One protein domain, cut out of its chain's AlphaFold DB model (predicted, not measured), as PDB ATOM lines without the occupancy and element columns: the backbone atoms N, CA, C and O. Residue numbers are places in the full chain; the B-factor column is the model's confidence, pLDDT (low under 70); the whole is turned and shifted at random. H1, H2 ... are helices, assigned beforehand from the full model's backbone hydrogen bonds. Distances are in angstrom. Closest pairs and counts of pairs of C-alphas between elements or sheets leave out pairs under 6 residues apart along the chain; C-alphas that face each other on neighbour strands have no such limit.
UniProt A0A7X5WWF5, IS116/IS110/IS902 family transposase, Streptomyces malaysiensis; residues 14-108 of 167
ATOM      1  N   HIS A  14     229.317 153.244 158.907       81.00
ATOM      2  CA  HIS A  14     228.784 154.234 157.968       81.00
ATOM      3  C   HIS A  14     227.307 154.007 157.614       81.00
ATOM      4  O   HIS A  14     226.552 154.970 157.467       81.00
ATOM      5  N   ALA A  15     226.860 152.754 157.487       83.19
ATOM      6  CA  ALA A  15     225.455 152.436 157.241       83.19
ATOM      7  C   ALA A  15     224.590 152.758 158.472       83.19
ATOM      8  O   ALA A  15     223.486 153.296 158.333       83.19
ATOM      9  N   ILE A  16     225.108 152.501 159.679       85.25
ATOM     10  CA  ILE A  16     224.475 152.872 160.950       85.25
ATOM     11  C   ILE A  16     224.375 154.400 161.070       85.25
ATOM     12  O   ILE A  16     223.289 154.920 161.342       85.25
ATOM     13  N   GLU A  17     225.460 155.133 160.815       86.38
ATOM     14  CA  GLU A  17     225.488 156.598 160.876       86.38
ATOM     15  C   GLU A  17     224.517 157.226 159.859       86.38
ATOM     16  O   GLU A  17     223.684 158.067 160.216       86.38
ATOM     17  N   LEU A  18     224.530 156.759 158.606       88.75
ATOM     18  CA  LEU A  18     223.586 157.203 157.575       88.75
ATOM     19  C   LEU A  18     222.132 156.904 157.957       88.75
ATOM     20  O   LEU A  18     221.248 157.732 157.702       88.75
ATOM     21  N   ARG A  19     221.863 155.762 158.601       88.38
ATOM     22  CA  ARG A  19     220.528 155.405 159.106       88.38
ATOM     23  C   ARG A  19     220.079 156.352 160.216       88.38
ATOM     24  O   ARG A  19     218.922 156.787 160.200       88.38
ATOM     25  N   VAL A  20     220.973 156.729 161.131       90.88
ATOM     26  CA  VAL A  20     220.697 157.711 162.194       90.88
ATOM     27  C   VAL A  20     220.408 159.089 161.596       90.88
ATOM     28  O   VAL A  20     219.375 159.691 161.903       90.88
ATOM     29  N   LEU A  21     221.257 159.580 160.689       92.00
ATOM     30  CA  LEU A  21     221.076 160.881 160.037       92.00
ATOM     31  C   LEU A  21     219.790 160.932 159.201       92.00
ATOM     32  O   LEU A  21     219.044 161.916 159.261       92.00
ATOM     33  N   THR A  22     219.486 159.862 158.465       93.69
ATOM     34  CA  THR A  22     218.267 159.772 157.654       93.69
ATOM     35  C   THR A  22     217.019 159.741 158.532       93.69
ATOM     36  O   THR A  22     216.082 160.491 158.255       93.69
ATOM     37  N   SER A  23     217.030 158.966 159.622       91.00
ATOM     38  CA  SER A  23     215.933 158.925 160.603       91.00
ATOM     39  C   SER A  23     215.724 160.277 161.292       91.00
ATOM     40  O   SER A  23     214.596 160.722 161.497       91.00
ATOM     41  N   ARG A  24     216.807 160.999 161.599       92.62
ATOM     42  CA  ARG A  24     216.712 162.360 162.143       92.62
ATOM     43  C   ARG A  24     216.113 163.331 161.128       92.62
ATOM     44  O   ARG A  24     215.249 164.132 161.480       92.62
ATOM     45  N   ARG A  25     216.540 163.260 159.865       92.62
ATOM     46  CA  ARG A  25     216.001 164.095 158.781       92.62
ATOM     47  C   ARG A  25     214.506 163.852 158.576       92.62
ATOM     48  O   ARG A  25     213.755 164.816 158.442       92.62
ATOM     49  N   THR A  26     214.064 162.594 158.552       90.75
ATOM     50  CA  THR A  26     212.638 162.263 158.414       90.75
ATOM     51  C   THR A  26     211.833 162.772 159.607       90.75
ATOM     52  O   THR A  26     210.787 163.387 159.400       90.75
ATOM     53  N   GLY A  27     212.355 162.632 160.830       88.19
ATOM     54  CA  GLY A  27     211.751 163.203 162.038       88.19
ATOM     55  C   GLY A  27     211.580 164.725 161.965       88.19
ATOM     56  O   GLY A  27     210.475 165.235 162.150       88.19
ATOM     57  N   LEU A  28     212.638 165.459 161.602       86.50
ATOM     58  CA  LEU A  28     212.585 166.920 161.448       86.50
ATOM     59  C   LEU A  28     211.592 167.364 160.365       86.50
ATOM     60  O   LEU A  28     210.889 168.362 160.536       86.50
ATOM     61  N   ASN A  29     211.499 166.618 159.263       78.88
ATOM     62  CA  ASN A  29     210.514 166.883 158.218       78.88
ATOM     63  C   ASN A  29     209.083 166.654 158.716       78.88
ATOM     64  O   ASN A  29     208.214 167.491 158.469       78.88
ATOM     65  N   ALA A  30     208.839 165.575 159.464       79.38
ATOM     66  CA  ALA A  30     207.538 165.322 160.076       79.38
ATOM     67  C   ALA A  30     207.154 166.440 161.061       79.38
ATOM     68  O   ALA A  30     206.019 166.921 161.051       79.38
ATOM     69  N   ASP A  31     208.101 166.918 161.871       82.31
ATOM     70  CA  ASP A  31     207.885 168.035 162.794       82.31
ATOM     71  C   ASP A  31     207.580 169.346 162.077       82.31
ATOM     72  O   ASP A  31     206.658 170.067 162.472       82.31
ATOM     73  N   ARG A  32     208.306 169.651 160.997       79.31
ATOM     74  CA  ARG A  32     208.029 170.822 160.159       79.31
ATOM     75  C   ARG A  32     206.612 170.762 159.596       79.31
ATOM     76  O   ARG A  32     205.879 171.739 159.736       79.31
ATOM     77  N   THR A  33     206.206 169.624 159.034       78.44
ATOM     78  CA  THR A  33     204.847 169.423 158.509       78.44
ATOM     79  C   THR A  33     203.797 169.626 159.599       78.44
ATOM     80  O   THR A  33     202.835 170.365 159.396       78.44
ATOM     81  N   ARG A  34     204.005 169.058 160.796       77.88
ATOM     82  CA  ARG A  34     203.097 169.245 161.940       77.88
ATOM     83  C   ARG A  34     202.969 170.715 162.350       77.88
ATOM     84  O   ARG A  34     201.858 171.176 162.612       77.88
ATOM     85  N   ARG A  35     204.074 171.466 162.389       76.69
ATOM     86  CA  ARG A  35     204.062 172.904 162.722       76.69
ATOM     87  C   ARG A  35     203.358 173.736 161.653       76.69
ATOM     88  O   ARG A  35     202.543 174.583 162.007       76.69
ATOM     89  N   VAL A  36     203.622 173.469 160.374       76.69
ATOM     90  CA  VAL A  36     202.952 174.153 159.256       76.69
ATOM     91  C   VAL A  36     201.454 173.867 159.268       76.69
ATOM     92  O   VAL A  36     200.665 174.797 159.164       76.69
ATOM     93  N   ASN A  37     201.038 172.619 159.486       78.19
ATOM     94  CA  ASN A  37     199.617 172.274 159.549       78.19
ATOM     95  C   ASN A  37     198.914 172.917 160.753       78.19
ATOM     96  O   ASN A  37     197.774 173.359 160.633       78.19
ATOM     97  N   ARG A  38     199.600 173.051 161.895       76.69
ATOM     98  CA  ARG A  38     199.076 173.807 163.042       76.69
ATOM     99  C   ARG A  38     198.909 175.293 162.716       76.69
ATOM    100  O   ARG A  38     197.890 175.874 163.073       76.69
ATOM    101  N   LEU A  39     199.884 175.888 162.026       74.88
ATOM    102  CA  LEU A  39     199.817 177.278 161.574       74.88
ATOM    103  C   LEU A  39     198.681 177.487 160.565       74.88
ATOM    104  O   LEU A  39     197.938 178.452 160.706       74.88
ATOM    105  N   ARG A  40     198.502 176.565 159.607       73.12
ATOM    106  CA  ARG A  40     197.356 176.565 158.686       73.12
ATOM    107  C   ARG A  40     196.048 176.562 159.455       73.12
ATOM    108  O   ARG A  40     195.269 177.474 159.255       73.12
ATOM    109  N   GLY A  41     195.857 175.648 160.408       70.88
ATOM    110  CA  GLY A  41     194.643 175.622 161.235       70.88
ATOM    111  C   GLY A  41     194.365 176.953 161.948       70.88
ATOM    112  O   GLY A  41     193.254 177.468 161.891       70.88
ATOM    113  N   GLN A  42     195.393 177.568 162.544       73.06
ATOM    114  CA  GLN A  42     195.263 178.883 163.186       73.06
ATOM    115  C   GLN A  42     194.926 180.004 162.193       73.06
ATOM    116  O   GLN A  42     194.142 180.900 162.511       73.06
ATOM    117  N   LEU A  43     195.515 179.971 160.996       67.94
ATOM    118  CA  LEU A  43     195.224 180.932 159.939       67.94
ATOM    119  C   LEU A  43     193.850 180.699 159.326       67.94
ATOM    120  O   LEU A  43     193.162 181.672 159.085       67.94
ATOM    121  N   THR A  44     193.386 179.468 159.144       73.88
ATOM    122  CA  THR A  44     192.034 179.181 158.653       73.88
ATOM    123  C   THR A  44     190.966 179.749 159.590       73.88
ATOM    124  O   THR A  44     189.931 180.237 159.133       73.88
ATOM    125  N   ASP A  45     191.223 179.756 160.899       65.94
ATOM    126  CA  ASP A  45     190.293 180.309 161.886       65.94
ATOM    127  C   ASP A  45     190.225 181.843 161.881       65.94
ATOM    128  O   ASP A  45     189.183 182.405 162.213       65.94
ATOM    129  N   ILE A  46     191.306 182.534 161.511       65.31
ATOM    130  CA  ILE A  46     191.425 184.001 161.630       65.31
ATOM    131  C   ILE A  46     191.412 184.693 160.252       65.31
ATOM    132  O   ILE A  46     190.906 185.807 160.103       65.31
ATOM    133  N   PHE A  47     191.982 184.038 159.246       68.62
ATOM    134  CA  PHE A  47     192.308 184.535 157.911       68.62
ATOM    135  C   PHE A  47     192.260 183.417 156.836       68.62
ATOM    136  O   PHE A  47     193.293 183.076 156.248       68.62
ATOM    137  N   PRO A  48     191.072 182.864 156.533       76.38
ATOM    138  CA  PRO A  48     190.928 181.799 155.542       76.38
ATOM    139  C   PRO A  48     191.391 182.183 154.127       76.38
ATOM    140  O   PRO A  48     191.925 181.329 153.427       76.38
ATOM    141  N   ASP A  49     191.244 183.436 153.688       78.25
ATOM    142  CA  ASP A  49     191.613 183.807 152.310       78.25
ATOM    143  C   ASP A  49     193.128 183.986 152.122       78.25
ATOM    144  O   ASP A  49     193.662 183.681 151.058       78.25
ATOM    145  N   LEU A  50     193.851 184.405 153.164       78.19
ATOM    146  CA  LEU A  50     195.318 184.454 153.167       78.19
ATOM    147  C   LEU A  50     195.912 183.067 153.273       78.19
ATOM    148  O   LEU A  50     196.924 182.812 152.636       78.19
ATOM    149  N   GLU A  51     195.312 182.176 154.064       82.62
ATOM    150  CA  GLU A  51     195.771 180.788 154.127       82.62
ATOM    151  C   GLU A  51     195.757 180.155 152.728       82.62
ATOM    152  O   GLU A  51     196.768 179.593 152.319       82.62
ATOM    153  N   ARG A  52     194.691 180.381 151.946       82.06
ATOM    154  CA  ARG A  52     194.603 179.924 150.549       82.06
ATOM    155  C   ARG A  52     195.622 180.581 149.619       82.06
ATOM    156  O   ARG A  52     196.086 179.940 148.681       82.06
ATOM    157  N   ALA A  53     195.949 181.851 149.848       85.38
ATOM    158  CA  ALA A  53     196.894 182.593 149.016       85.38
ATOM    159  C   ALA A  53     198.370 182.294 149.344       85.38
ATOM    160  O   ALA A  53     199.252 182.599 148.541       85.38
ATOM    161  N   LEU A  54     198.664 181.725 150.518       84.75
ATOM    162  CA  LEU A  54     200.026 181.493 150.990       84.75
ATOM    163  C   LEU A  54     200.450 180.025 150.876       84.75
ATOM    164  O   LEU A  54     199.948 179.148 151.577       84.75
ATOM    165  N   ASP A  55     201.526 179.773 150.131       87.00
ATOM    166  CA  ASP A  55     202.235 178.496 150.230       87.00
ATOM    167  C   ASP A  55     203.162 178.465 151.461       87.00
ATOM    168  O   ASP A  55     204.351 178.792 151.398       87.00
ATOM    169  N   LEU A  56     202.618 178.035 152.603       80.00
ATOM    170  CA  LEU A  56     203.360 177.879 153.865       80.00
ATOM    171  C   LEU A  56     204.407 176.748 153.850       80.00
ATOM    172  O   LEU A  56     205.111 176.552 154.844       80.00
ATOM    173  N   GLY A  57     204.543 176.013 152.740       80.50
ATOM    174  CA  GLY A  57     205.708 175.170 152.483       80.50
ATOM    175  C   GLY A  57     206.979 175.997 152.268       80.50
ATOM    176  O   GLY A  57     208.078 175.542 152.602       80.50
ATOM    177  N   ASN A  58     206.832 177.239 151.804       82.69
ATOM    178  CA  ASN A  58     207.932 178.136 151.483       82.69
ATOM    179  C   ASN A  58     208.285 179.077 152.637       82.69
ATOM    180  O   ASN A  58     207.448 179.521 153.420       82.69
ATOM    181  N   VAL A  59     209.565 179.446 152.703       83.38
ATOM    182  CA  VAL A  59     210.087 180.334 153.753       83.38
ATOM    183  C   VAL A  59     209.562 181.768 153.602       83.38
ATOM    184  O   VAL A  59     209.359 182.442 154.605       83.38
ATOM    185  N   GLY A  60     209.285 182.234 152.379       85.19
ATOM    186  CA  GLY A  60     208.801 183.598 152.115       85.19
ATOM    187  C   GLY A  60     207.485 183.938 152.833       85.19
ATOM    188  O   GLY A  60     207.461 184.876 153.632       85.19
ATOM    189  N   PRO A  61     206.415 183.154 152.626       85.19
ATOM    190  CA  PRO A  61     205.167 183.276 153.378       85.19
ATOM    191  C   PRO A  61     205.336 183.177 154.898       85.19
ATOM    192  O   PRO A  61     204.742 183.957 155.638       85.19
ATOM    193  N   LEU A  62     206.197 182.275 155.381       82.06
ATOM    194  CA  LEU A  62     206.482 182.158 156.816       82.06
ATOM    195  C   LEU A  62     207.159 183.419 157.367       82.06
ATOM    196  O   LEU A  62     206.788 183.885 158.441       82.06
ATOM    197  N   ILE A  63     208.103 184.001 156.622       82.94
ATOM    198  CA  ILE A  63     208.732 185.279 156.966       82.94
ATOM    199  C   ILE A  63     207.668 186.371 157.051       82.94
ATOM    200  O   ILE A  63     207.641 187.090 158.045       82.94
ATOM    201  N   LEU A  64     206.766 186.478 156.074       82.56
ATOM    202  CA  LEU A  64     205.687 187.471 156.090       82.56
ATOM    203  C   LEU A  64     204.840 187.384 157.366       82.56
ATOM    204  O   LEU A  64     204.609 188.405 158.016       82.56
ATOM    205  N   LEU A  65     204.479 186.172 157.788       79.00
ATOM    206  CA  LEU A  65     203.697 185.931 159.005       79.00
ATOM    207  C   LEU A  65     204.435 186.276 160.309       79.00
ATOM    208  O   LEU A  65     203.802 186.397 161.356       79.00
ATOM    209  N   THR A  66     205.754 186.488 160.278       78.12
ATOM    210  CA  THR A  66     206.474 187.034 161.444       78.12
ATOM    211  C   THR A  66     206.217 188.529 161.638       78.12
ATOM    212  O   THR A  66     206.243 189.008 162.769       78.12
ATOM    213  N   GLY A  67     205.945 189.266 160.555       71.25
ATOM    214  CA  GLY A  67     205.691 190.707 160.593       71.25
ATOM    215  C   GLY A  67     204.213 191.084 160.520       71.25
ATOM    216  O   GLY A  67     203.815 192.086 161.109       71.25
ATOM    217  N   TYR A  68     203.407 190.290 159.812       77.25
ATOM    218  CA  TYR A  68     202.027 190.629 159.479       77.25
ATOM    219  C   TYR A  68     201.103 189.411 159.595       77.25
ATOM    220  O   TYR A  68     201.151 188.502 158.775       77.25
ATOM    221  N   GLN A  69     200.227 189.416 160.604       71.44
ATOM    222  CA  GLN A  69     199.314 188.303 160.913       71.44
ATOM    223  C   GLN A  69     197.828 188.640 160.704       71.44
ATOM    224  O   GLN A  69     196.963 187.840 161.052       71.44
ATOM    225  N   THR A  70     197.494 189.837 160.196       69.62
ATOM    226  CA  THR A  70     196.092 190.283 160.058       69.62
ATOM    227  C   THR A  70     195.824 191.034 158.749       69.62
ATOM    228  O   THR A  70     196.699 191.781 158.295       69.62
ATOM    229  N   PRO A  71     194.600 190.936 158.181       69.19
ATOM    230  CA  PRO A  71     194.252 191.601 156.919       69.19
ATOM    231  C   PRO A  71     194.370 193.119 157.033       69.19
ATOM    232  O   PRO A  71     194.961 193.788 156.194       69.19
ATOM    233  N   ALA A  72     193.890 193.677 158.145       69.56
ATOM    234  CA  ALA A  72     193.924 195.113 158.383       69.56
ATOM    235  C   ALA A  72     195.348 195.675 158.543       69.56
ATOM    236  O   ALA A  72     195.567 196.856 158.281       69.56
ATOM    237  N   ALA A  73     196.318 194.888 159.024       72.62
ATOM    238  CA  ALA A  73     197.714 195.327 159.085       72.62
ATOM    239  C   ALA A  73     198.361 195.352 157.693       72.62
ATOM    240  O   ALA A  73     199.100 196.287 157.386       72.62
ATOM    241  N   LEU A  74     198.032 194.370 156.850       79.44
ATOM    242  CA  LEU A  74     198.500 194.301 155.466       79.44
ATOM    243  C   LEU A  74     197.947 195.468 154.639       79.44
ATOM    244  O   LEU A  74     198.729 196.210 154.047       79.44
ATOM    245  N   ARG A  75     196.636 195.729 154.726       79.00
ATOM    246  CA  ARG A  75     195.988 196.865 154.045       79.00
ATOM    247  C   ARG A  75     196.585 198.215 154.443       79.00
ATOM    248  O   ARG A  75     196.918 199.025 153.588       79.00
ATOM    249  N   ARG A  76     196.802 198.443 155.744       77.88
ATOM    250  CA  ARG A  76     197.408 199.693 156.251       77.88
ATOM    251  C   ARG A  76     198.868 199.883 155.846       77.88
ATOM    252  O   ARG A  76     199.332 201.014 155.793       77.88
ATOM    253  N   THR A  77     199.602 198.796 155.629       84.12
ATOM    254  CA  THR A  77     201.008 198.867 155.212       84.12
ATOM    255  C   THR A  77     201.113 199.289 153.752       84.12
ATOM    256  O   THR A  77     201.991 200.082 153.412       84.12
ATOM    257  N   GLY A  78     200.202 198.790 152.912       83.38
ATOM    258  CA  GLY A  78     200.194 199.045 151.476       83.38
ATOM    259  C   GLY A  78     201.314 198.318 150.726       83.38
ATOM    260  O   GLY A  78     202.240 197.756 151.319       83.38
ATOM    261  N   ARG A  79     201.226 198.338 149.392       90.75
ATOM    262  CA  ARG A  79     202.098 197.578 148.480       90.75
ATOM    263  C   ARG A  79     203.578 197.941 148.620       90.75
ATOM    264  O   ARG A  79     204.382 197.091 148.994       90.75
ATOM    265  N   SER A  80     203.933 199.210 148.428       90.31
ATOM    266  CA  SER A  80     205.336 199.654 148.361       90.31
ATOM    267  C   SER A  80     206.132 199.372 149.641       90.31
ATOM    268  O   SER A  80     207.306 198.995 149.600       90.31
ATOM    269  N   ARG A  81     205.496 199.524 150.810       90.31
ATOM    270  CA  ARG A  81     206.143 199.268 152.104       90.31
ATOM    271  C   ARG A  81     206.283 197.771 152.377       90.31
ATOM    272  O   ARG A  81     207.303 197.364 152.932       90.31
ATOM    273  N   LEU A  82     205.300 196.964 151.972       91.94
ATOM    274  CA  LEU A  82     205.350 195.509 152.114       91.94
ATOM    275  C   LEU A  82     206.437 194.899 151.219       91.94
ATOM    276  O   LEU A  82     207.246 194.109 151.700       91.94
ATOM    277  N   GLU A  83     206.525 195.327 149.960       94.19
ATOM    278  CA  GLU A  83     207.573 194.896 149.026       94.19
ATOM    279  C   GLU A  83     208.971 195.234 149.551       94.19
ATOM    280  O   GLU A  83     209.845 194.367 149.605       94.19
ATOM    281  N   THR A  84     209.169 196.468 150.023       94.88
ATOM    282  CA  THR A  84     210.441 196.900 150.624       94.88
ATOM    283  C   THR A  84     210.802 196.038 151.838       94.88
ATOM    284  O   THR A  84     211.939 195.584 151.983       94.88
ATOM    285  N   TRP A  85     209.829 195.757 152.708       92.75
ATOM    286  CA  TRP A  85     210.024 194.932 153.900       92.75
ATOM    287  C   TRP A  85     210.398 193.479 153.561       92.75
ATOM    288  O   TRP A  85     211.243 192.892 154.250       92.75
ATOM    289  N   LEU A  86     209.806 192.916 152.501       92.69
ATOM    290  CA  LEU A  86     210.096 191.572 151.992       92.69
ATOM    291  C   LEU A  86     211.465 191.504 151.304       92.69
ATOM    292  O   LEU A  86     212.230 190.565 151.546       92.69
ATOM    293  N   ARG A  87     211.817 192.525 150.514       93.81
ATOM    294  CA  ARG A  87     213.119 192.640 149.843       93.81
ATOM    295  C   ARG A  87     214.263 192.726 150.851       93.81
ATOM    296  O   ARG A  87     215.236 191.985 150.731       93.81
ATOM    297  N   ASN A  88     214.097 193.524 151.907       92.94
ATOM    298  CA  ASN A  88     215.070 193.625 153.001       92.94
ATOM    299  C   ASN A  88     215.294 192.291 153.730       92.94
ATOM    300  O   ASN A  88     216.350 192.071 154.318       92.94
ATOM    301  N   ARG A  89     214.320 191.376 153.670       89.94
ATOM    302  CA  ARG A  89     214.407 190.023 154.240       89.94
ATOM    303  C   ARG A  89     214.793 188.950 153.226       89.94
ATOM    304  O   ARG A  89     214.749 187.770 153.559       89.94
ATOM    305  N   LYS A  90     215.196 189.347 152.014       91.56
ATOM    306  CA  LYS A  90     215.646 188.453 150.936       91.56
ATOM    307  C   LYS A  90     214.601 187.396 150.556       91.56
ATOM    308  O   LYS A  90     214.949 186.274 150.186       91.56
ATOM    309  N   VAL A  91     213.316 187.739 150.657       90.12
ATOM    310  CA  VAL A  91     212.239 186.862 150.186       90.12
ATOM    311  C   VAL A  91     212.293 186.785 148.662       90.12
ATOM    312  O   VAL A  91     212.476 187.798 147.989       90.12
ATOM    313  N   ARG A  92     212.153 185.577 148.113       87.19
ATOM    314  CA  ARG A  92     212.099 185.358 146.664       87.19
ATOM    315  C   ARG A  92     210.785 185.924 146.114       87.19
ATOM    316  O   ARG A  92     209.746 185.696 146.727       87.19
ATOM    317  N   SER A  93     210.860 186.653 144.993       88.25
ATOM    318  CA  SER A  93     209.720 187.321 144.332       88.25
ATOM    319  C   SER A  93     208.827 188.123 145.302       88.25
ATOM    320  O   SER A  93     207.661 187.769 145.501       88.25
ATOM    321  N   PRO A  94     209.370 189.169 145.955       90.38
ATOM    322  CA  PRO A  94     208.634 189.946 146.951       90.38
ATOM    323  C   PRO A  94     207.421 190.681 146.364       90.38
ATOM    324  O   PRO A  94     206.436 190.851 147.074       90.38
ATOM    325  N   GLU A  95     207.465 191.059 145.085       91.50
ATOM    326  CA  GLU A  95     206.377 191.739 144.373       91.50
ATOM    327  C   GLU A  95     205.154 190.823 144.233       91.50
ATOM    328  O   GLU A  95     204.067 191.155 144.701       91.50
ATOM    329  N   ALA A  96     205.352 189.616 143.690       90.25
ATOM    330  CA  ALA A  96     204.283 188.631 143.509       90.25
ATOM    331  C   ALA A  96     203.657 188.201 144.847       90.25
ATOM    332  O   ALA A  96     202.440 188.055 144.957       90.25
ATOM    333  N   LEU A  97     204.482 188.035 145.890       89.50
ATOM    334  CA  LEU A  97     203.984 187.707 147.225       89.50
ATOM    335  C   LEU A  97     203.182 188.867 147.833       89.50
ATOM    336  O   LEU A  97     202.136 188.629 148.431       89.50
ATOM    337  N   ALA A  98     203.653 190.110 147.701       91.75
ATOM    338  CA  ALA A  98     202.944 191.278 148.215       91.75
ATOM    339  C   ALA A  98     201.591 191.469 147.521       91.75
ATOM    340  O   ALA A  98     200.596 191.744 148.191       91.75
ATOM    341  N   GLU A  99     201.544 191.285 146.202       91.81
ATOM    342  CA  GLU A  99     200.313 191.351 145.422       91.81
ATOM    343  C   GLU A  99     199.300 190.293 145.863       91.81
ATOM    344  O   GLU A  99     198.198 190.657 146.270       91.81
ATOM    345  N   ALA A 100     199.692 189.016 145.887       89.56
ATOM    346  CA  ALA A 100     198.808 187.921 146.286       89.56
ATOM    347  C   ALA A 100     198.237 188.117 147.702       89.56
ATOM    348  O   ALA A 100     197.055 187.884 147.954       89.56
ATOM    349  N   VAL A 101     199.068 188.590 148.635       88.56
ATOM    350  CA  VAL A 101     198.674 188.815 150.030       88.56
ATOM    351  C   VAL A 101     197.732 190.004 150.184       88.56
ATOM    352  O   VAL A 101     196.784 189.931 150.967       88.56
ATOM    353  N   LEU A 102     197.979 191.100 149.468       88.50
ATOM    354  CA  LEU A 102     197.103 192.270 149.511       88.50
ATOM    355  C   LEU A 102     195.765 191.976 148.848       88.50
ATOM    356  O   LEU A 102     194.728 192.307 149.409       88.50
ATOM    357  N   GLU A 103     195.774 191.279 147.718       87.75
ATOM    358  CA  GLU A 103     194.556 190.861 147.039       87.75
ATOM    359  C   GLU A 103     193.721 189.917 147.922       87.75
ATOM    360  O   GLU A 103     192.515 190.103 148.074       87.75
ATOM    361  N   ALA A 104     194.356 188.948 148.590       85.12
ATOM    362  CA  ALA A 104     193.694 188.102 149.584       85.12
ATOM    363  C   ALA A 104     193.152 188.905 150.782       85.12
ATOM    364  O   ALA A 104     192.068 188.617 151.289       85.12
ATOM    365  N   ALA A 105     193.877 189.935 151.225       82.12
ATOM    366  CA  ALA A 105     193.437 190.811 152.306       82.12
ATOM    367  C   ALA A 105     192.253 191.707 151.923       82.12
ATOM    368  O   ALA A 105     191.451 192.017 152.803       82.12
ATOM    369  N   GLU A 106     192.128 192.113 150.661       80.31
ATOM    370  CA  GLU A 106     190.962 192.854 150.164       80.31
ATOM    371  C   GLU A 106     189.751 191.939 149.952       80.31
ATOM    372  O   GLU A 106     188.638 192.290 150.343       80.31
ATOM    373  N   ARG A 107     189.959 190.719 149.430       78.31
ATOM    374  CA  ARG A 107     188.890 189.714 149.281       78.31
ATOM    375  C   ARG A 107     188.240 189.347 150.613       78.31
ATOM    376  O   ARG A 107     187.025 189.165 150.674       78.31
ATOM    377  N   GLN A 108     189.023 189.296 151.694       67.12
ATOM    378  CA  GLN A 108     188.509 188.987 153.026       67.12
ATOM    379  C   GLN A 108     187.845 190.200 153.701       67.12
ATOM    380  O   GLN A 108     188.284 190.691 154.750       67.12
TER     381      GLN A 108
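Overview. This is residues 14 to 108 of the 167 residues of the protein "IS116/IS110/IS902 family transposase" of Streptomyces malaysiensis (UniProt A0A7X5WWF5). One long straight helix, H1, sticks out like a handle with its residues 14 to 31 from a compact head of five shorter helices. In the head, H2, H4 and H5 pack on H6, mostly at crossed angles, and H3 lies near H5 and H6. The printed part has 95 residues with six named helices, H1 to H6 in that order along the chain, and no named strand; the class is all helix. The whole is loose, with a radius of gyration of the C-alphas of 16.5 A, and spans 54 by 29 by 17 A, only just elongated.

Arrangement. Start with H1, residues 14 to 46, whose residues 40 to 44 alone touch H2, residues 48 to 53. Look there for the closest C-alphas, those of Leu 43 and Glu 51, 5.8 A apart; the two helices run opposite ways at a steep tilt of 51 degrees. From H2, go on to the hub, H6, residues 94 to 107: they touch at a shallow tilt of 28 degrees, opposite ways, with the C-alphas of Leu 50 and Ala 104 closest at 5.4 A. H4, residues 71 to 77, touches residues 101 to 106 of H6 alone, at a steep tilt of 51 degrees, and the closest C-alphas are those of Pro 71 and Ala 105, 4.8 A apart. H5, residues 79 to 88, forms a helical hairpin with H6, the C-alphas of Glu 83 and Pro 94 being closest at 5.5 A. H3, residues 59 to 67, is close to H5 but not clearly touching, with the C-alphas of Leu 64 and Leu 86 closest at 7.3 A. H1 and H6 are apart. Every O i to N i+4 pair is within hydrogen-bond range in H1, H2, H4, H5 and H6; in H3, 4 of 5 are.

Along the chain. Find C-alpha 14 at (228.784, 154.234, 157.968); from there H1 runs 47.9 A to C-alpha 46 at (191.425, 184.001, 161.630). H2 measures 8.9 A, H3 13.2 A, H4 10.1 A and H5 14.3 A from first to last C-alpha. H6 runs 19.9 A and ends with C-alpha 107 at (188.890, 189.714, 149.281).

Size, cuts and confidence. The two C-alphas farthest apart are those of His 14 and Arg 76, at 55.3 A. Without residues 14 to 31, which stand free, the body spans 32 by 26 by 17 A. The printed part has no cut, and the five links between helices are tight. Mean pLDDT of the printed part is 82.9; look for values under 70 at residues 43, 45 to 47, 70 to 72 and 108.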